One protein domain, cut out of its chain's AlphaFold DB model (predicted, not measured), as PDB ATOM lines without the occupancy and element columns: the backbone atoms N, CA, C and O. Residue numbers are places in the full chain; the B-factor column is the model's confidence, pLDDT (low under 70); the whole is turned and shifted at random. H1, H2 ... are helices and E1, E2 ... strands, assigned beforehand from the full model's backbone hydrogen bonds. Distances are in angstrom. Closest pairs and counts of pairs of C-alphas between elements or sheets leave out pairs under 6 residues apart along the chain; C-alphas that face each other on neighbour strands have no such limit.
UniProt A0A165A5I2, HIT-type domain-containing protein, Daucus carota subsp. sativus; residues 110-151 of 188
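This is residues 110 to 151 of the 188 residues of the protein "HIT-type domain-containing protein" of Daucus carota subsp. sativus (UniProt A0A165A5I2). A helix, H1, packs over a small two-stranded hairpin, E1 and E2, mostly over E1; from the end of H1 the long unnamed stretch of residues 121 to 132 runs away to the other end of the domain, where the short helix H2 is, and the backbone then folds back to the hairpin. Residues 129 to 134 stick out at that end. The printed part has 42 residues, with two named helices and two named strands in the order H1, H2, E1, E2; the sheet's order is E1 - E2, antiparallel, and the class is mixed, helices and strands. The whole is only just compact, close to loose, with a radius of gyration of the C-alphas of 10.6 A, and it is elongated, spanning 29 by 18 by 14 A.

H1, residues 110 to 120, comes nearest to E1, residues 141 to 143, at the C-alphas of Leu 114 and Tyr 142, the closest of the two elements, 5.1 A apart; 7 pairs of their C-alphas are within 8 A. To E2, residues 148 to 150, the closest C-alphas from H1 are those of Ala 117 and Leu 149, 7.4 A apart. H2, residues 133 to 136, is apart from H1 and apart from E2. E1 and E2 form a hairpin, antiparallel neighbours with 148 degrees between their N-to-C directions. The C-alphas of 142 and 149, which face each other, are 4.8 A apart. N 143 and O 148 are within hydrogen-bond range at 2.9 A, and so are N 141 and O 150 at 3.0 A. In H1 every O i to N i+4 pair is within hydrogen-bond range; H2 is too short for such a pair, and its 1 pair of O i and N i+3 is within range.

H1 runs 15.5 A from C-alpha 110 at (83.933, 124.080, 40.033) to C-alpha 120 at (68.965, 121.702, 43.422). H2 measures 5.0 A from first to last C-alpha, beginning at C-alpha 133 at (87.525, 110.820, 26.366). E1 measures 6.5 A and E2 6.4 A, and E2 ends at C-alpha 150 at (75.407, 125.066, 30.370).

The two C-alphas farthest apart are those of Gly 131 and Met 146, 30.1 A. The printed part has no cut. The link from H1 to H2 is long, with 12 residues between them, while the links from H2 to E1 and from E1 to E2 are tight, with 4 residues each. The mean pLDDT of the printed part is 82.6, and no printed residue is under 70; E2 has a mean of 75.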
ATOM      1  N   PRO A 110      84.880 123.876  41.135       83.25
ATOM      2  CA  PRO A 110      83.933 124.080  40.033       83.25
ATOM      3  C   PRO A 110      82.979 122.895  39.821       83.25
ATOM      4  O   PRO A 110      81.788 123.077  39.583       83.25
ATOM      5  N   LEU A 111      83.492 121.670  39.961       84.19
ATOM      6  CA  LEU A 111      82.705 120.447  39.806       84.19
ATOM      7  C   LEU A 111      81.779 120.215  41.010       84.19
ATOM      8  O   LEU A 111      80.682 119.685  40.847       84.19
ATOM      9  N   PHE A 112      82.193 120.634  42.208       86.31
ATOM     10  CA  PHE A 112      81.341 120.636  43.397       86.31
ATOM     11  C   PHE A 112      80.127 121.552  43.217       86.31
ATOM     12  O   PHE A 112      78.997 121.117  43.427       86.31
ATOM     13  N   ASN A 113      80.338 122.775  42.725       87.31
ATOM     14  CA  ASN A 113      79.242 123.708  42.463       87.31
ATOM     15  C   ASN A 113      78.307 123.212  41.357       87.31
ATOM     16  O   ASN A 113      77.093 123.280  41.513       87.31
ATOM     17  N   LEU A 114      78.861 122.646  40.281       87.06
ATOM     18  CA  LEU A 114      78.092 122.003  39.216       87.06
ATOM     19  C   LEU A 114      77.195 120.880  39.751       87.06
ATOM     20  O   LEU A 114      76.020 120.797  39.394       87.06
ATOM     21  N   ARG A 115      77.723 120.038  40.646       88.44
ATOM     22  CA  ARG A 115      76.946 118.976  41.289       88.44
ATOM     23  C   ARG A 115      75.807 119.542  42.133       88.44
ATOM     24  O   ARG A 115      74.679 119.088  41.975       88.44
ATOM     25  N   ASN A 116      76.082 120.534  42.979       87.88
ATOM     26  CA  ASN A 116      75.065 121.135  43.845       87.88
ATOM     27  C   ASN A 116      73.974 121.851  43.037       87.88
ATOM     28  O   ASN A 116      72.794 121.727  43.348       87.88
ATOM     29  N   ALA A 117      74.356 122.561  41.971       88.50
ATOM     30  CA  ALA A 117      73.421 123.228  41.069       88.50
ATOM     31  C   ALA A 117      72.553 122.239  40.275       88.50
ATOM     32  O   ALA A 117      71.400 122.528  39.964       88.50
ATOM     33  N   ALA A 118      73.077 121.059  39.940       88.06
ATOM     34  CA  ALA A 118      72.274 120.002  39.337       88.06
ATOM     35  C   ALA A 118      71.337 119.344  40.355       88.06
ATOM     36  O   ALA A 118      70.172 119.087  40.051       88.06
ATOM     37  N   GLU A 119      71.815 119.129  41.579       88.88
ATOM     38  CA  GLU A 119      71.045 118.530  42.666       88.88
ATOM     39  C   GLU A 119      69.875 119.422  43.110       88.88
ATOM     40  O   GLU A 119      68.762 118.919  43.272       88.88
ATOM     41  N   SER A 120      70.061 120.746  43.177       87.06
ATOM     42  CA  SER A 120      68.965 121.702  43.422       87.06
ATOM     43  C   SER A 120      67.889 121.656  42.327       87.06
ATOM     44  O   SER A 120      66.705 121.861  42.595       87.06
ATOM     45  N   ARG A 121      68.280 121.283  41.103       85.44
ATOM     46  CA  ARG A 121      67.406 121.033  39.945       85.44
ATOM     47  C   ARG A 121      66.943 119.574  39.844       85.44
ATOM     48  O   ARG A 121      66.420 119.165  38.810       85.44
ATOM     49  N   ARG A 122      67.130 118.776  40.904       87.25
ATOM     50  CA  ARG A 122      66.765 117.347  40.998       87.25
ATOM     51  C   ARG A 122      67.394 116.465  39.913       87.25
ATOM     52  O   ARG A 122      66.842 115.429  39.554       87.25
ATOM     53  N   THR A 123      68.562 116.856  39.411       87.25
ATOM     54  CA  THR A 123      69.333 116.115  38.407       87.25
ATOM     55  C   THR A 123      70.599 115.549  39.044       87.25
ATOM     56  O   THR A 123      71.431 116.284  39.570       87.25
ATOM     57  N   LYS A 124      70.775 114.224  38.997       85.75
ATOM     58  CA  LYS A 124      71.951 113.554  39.570       85.75
ATOM     59  C   LYS A 124      73.059 113.427  38.525       85.75
ATOM     60  O   LYS A 124      72.939 112.637  37.593       85.75
ATOM     61  N   ILE A 125      74.156 114.162  38.708       86.00
ATOM     62  CA  ILE A 125      75.333 114.095  37.828       86.00
ATOM     63  C   ILE A 125      76.388 113.155  38.420       86.00
ATOM     64  O   ILE A 125      76.715 113.227  39.606       86.00
ATOM     65  N   LEU A 126      76.948 112.287  37.572       84.81
ATOM     66  CA  LEU A 126      78.097 111.438  37.887       84.81
ATOM     67  C   LEU A 126      79.298 111.870  37.040       84.81
ATOM     68  O   LEU A 126      79.211 111.944  35.816       84.81
ATOM     69  N   PHE A 127      80.435 112.128  37.685       84.38
ATOM     70  CA  PHE A 127      81.661 112.505  36.985       84.38
ATOM     71  C   PHE A 127      82.451 111.272  36.558       84.38
ATOM     72  O   PHE A 127      82.789 110.412  37.371       84.38
ATOM     73  N   LEU A 128      82.793 111.220  35.273       82.38
ATOM     74  CA  LEU A 128      83.698 110.214  34.731       82.38
ATOM     75  C   LEU A 128      85.145 110.459  35.205       82.38
ATOM     76  O   LEU A 128      85.531 111.556  35.622       82.38
ATOM     77  N   SER A 129      85.988 109.428  35.143       78.94
ATOM     78  CA  SER A 129      87.403 109.573  35.513       78.94
ATOM     79  C   SER A 129      88.158 110.491  34.534       78.94
ATOM     80  O   SER A 129      87.762 110.645  33.380       78.94
ATOM     81  N   THR A 130      89.247 111.127  34.985       79.00
ATOM     82  CA  THR A 130      89.959 112.180  34.222       79.00
ATOM     83  C   THR A 130      90.564 111.671  32.907       79.00
ATOM     84  O   THR A 130      90.752 112.438  31.970       79.00
ATOM     85  N   GLY A 131      90.838 110.367  32.809       78.44
ATOM     86  CA  GLY A 131      91.397 109.740  31.609       78.44
ATOM     87  C   GLY A 131      90.372 109.320  30.550       78.44
ATOM     88  O   GLY A 131      90.766 108.703  29.566       78.44
ATOM     89  N   MET A 132      89.075 109.576  30.747       81.50
ATOM     90  CA  MET A 132      88.035 109.153  29.802       81.50
ATOM     91  C   MET A 132      87.755 110.239  28.765       81.50
ATOM     92  O   MET A 132      87.439 111.368  29.135       81.50
ATOM     93  N   SER A 133      87.770 109.883  27.476       84.25
ATOM     94  CA  SER A 133      87.525 110.820  26.366       84.25
ATOM     95  C   SER A 133      86.206 111.576  26.518       84.25
ATOM     96  O   SER A 133      86.181 112.789  26.373       84.25
ATOM     97  N   LYS A 134      85.140 110.886  26.951       82.06
ATOM     98  CA  LYS A 134      83.831 111.502  27.227       82.06
ATOM     99  C   LYS A 134      83.881 112.618  28.276       82.06
ATOM    100  O   LYS A 134      83.043 113.503  28.243       82.06
ATOM    101  N   ARG A 135      84.820 112.570  29.232       82.75
ATOM    102  CA  ARG A 135      85.024 113.663  30.194       82.75
ATOM    103  C   ARG A 135      85.801 114.817  29.580       82.75
ATOM    104  O   ARG A 135      85.518 115.957  29.907       82.75
ATOM    105  N   GLN A 136      86.787 114.514  28.743       81.31
ATOM    106  CA  GLN A 136      87.629 115.526  28.105       81.31
ATOM    107  C   GLN A 136      86.833 116.378  27.118       81.31
ATOM    108  O   GLN A 136      87.078 117.571  27.015       81.31
ATOM    109  N   THR A 137      85.864 115.772  26.433       85.62
ATOM    110  CA  THR A 137      84.953 116.470  25.522       85.62
ATOM    111  C   THR A 137      83.777 117.129  26.232       85.62
ATOM    112  O   THR A 137      83.005 117.796  25.567       85.62
ATOM    113  N   ASN A 138      83.593 116.904  27.538       81.44
ATOM    114  CA  ASN A 138      82.475 117.464  28.284       81.44
ATOM    115  C   ASN A 138      82.855 118.847  28.827       81.44
ATOM    116  O   ASN A 138      83.647 118.956  29.764       81.44
ATOM    117  N   GLN A 139      82.249 119.881  28.265       80.88
ATOM    118  CA  GLN A 139      82.382 121.280  28.649       80.88
ATOM    119  C   GLN A 139      81.191 121.747  29.500       80.88
ATOM    120  O   GLN A 139      81.009 122.946  29.690       80.88
ATOM    121  N   THR A 140      80.401 120.832  30.087       83.75
ATOM    122  CA  THR A 140      79.347 121.208  31.037       83.75
ATOM    123  C   THR A 140      79.937 122.003  32.194       83.75
ATOM    124  O   THR A 140      80.819 121.508  32.905       83.75
ATOM    125  N   PHE A 141      79.412 123.201  32.430       83.19
ATOM    126  CA  PHE A 141      79.851 124.065  33.517       83.19
ATOM    127  C   PHE A 141      78.672 124.787  34.165       83.19
ATOM    128  O   PHE A 141      77.597 124.941  33.582       83.19
ATOM    129  N   TYR A 142      78.881 125.213  35.410       83.38
ATOM    130  CA  TYR A 142      77.922 126.028  36.142       83.38
ATOM    131  C   TYR A 142      78.346 127.491  36.106       83.38
ATOM    132  O   TYR A 142      79.443 127.839  36.550       83.38
ATOM    133  N   ASP A 143      77.466 128.336  35.584       81.31
ATOM    134  CA  ASP A 143      77.630 129.780  35.544       81.31
ATOM    135  C   ASP A 143      76.980 130.388  36.792       81.31
ATOM    136  O   ASP A 143      75.758 130.513  36.866       81.31
ATOM    137  N   GLN A 144      77.798 130.746  37.785       77.19
ATOM    138  CA  GLN A 144      77.328 131.314  39.054       77.19
ATOM    139  C   GLN A 144      76.634 132.668  38.882       77.19
ATOM    140  O   GLN A 144      75.730 132.980  39.649       77.19
ATOM    141  N   ARG A 145      77.038 133.469  37.888       78.38
ATOM    142  CA  ARG A 145      76.485 134.815  37.673       78.38
ATOM    143  C   ARG A 145      75.061 134.761  37.131       78.38
ATOM    144  O   ARG A 145      74.249 135.617  37.451       78.38
ATOM    145  N   MET A 146      74.793 133.759  36.299       72.88
ATOM    146  CA  MET A 146      73.497 133.539  35.653       72.88
ATOM    147  C   MET A 146      72.685 132.427  36.335       72.88
ATOM    148  O   MET A 146      71.650 132.030  35.808       72.88
ATOM    149  N   GLU A 147      73.203 131.863  37.433       75.25
ATOM    150  CA  GLU A 147      72.703 130.662  38.118       75.25
ATOM    151  C   GLU A 147      72.313 129.518  37.162       75.25
ATOM    152  O   GLU A 147      71.380 128.761  37.419       75.25
ATOM    153  N   SER A 148      73.019 129.352  36.038       74.50
ATOM    154  CA  SER A 148      72.595 128.459  34.946       74.50
ATOM    155  C   SER A 148      73.584 127.321  34.696       74.50
ATOM    156  O   SER A 148      74.798 127.472  34.832       74.50
ATOM    157  N   LEU A 149      73.046 126.151  34.340       75.00
ATOM    158  CA  LEU A 149      73.825 125.008  33.865       75.00
ATOM    159  C   LEU A 149      73.920 125.081  32.343       75.00
ATOM    160  O   LEU A 149      72.891 125.072  31.669       75.00
ATOM    161  N   LYS A 150      75.141 125.133  31.811       75.88
ATOM    162  CA  LYS A 150      75.407 125.066  30.370       75.88
ATOM    163  C   LYS A 150      76.009 123.699  30.057       75.88
ATOM    164  O   LYS A 150      76.886 123.240  30.786       75.88
ATOM    165  N   SER A 151      75.501 123.034  29.026       71.19
ATOM    166  CA  SER A 151      75.916 121.698  28.590       71.19
ATOM    167  C   SER A 151      76.150 121.672  27.088       71.19
ATOM    168  O   SER A 151      75.439 122.362  26.357       71.19
TER     169      SER A 151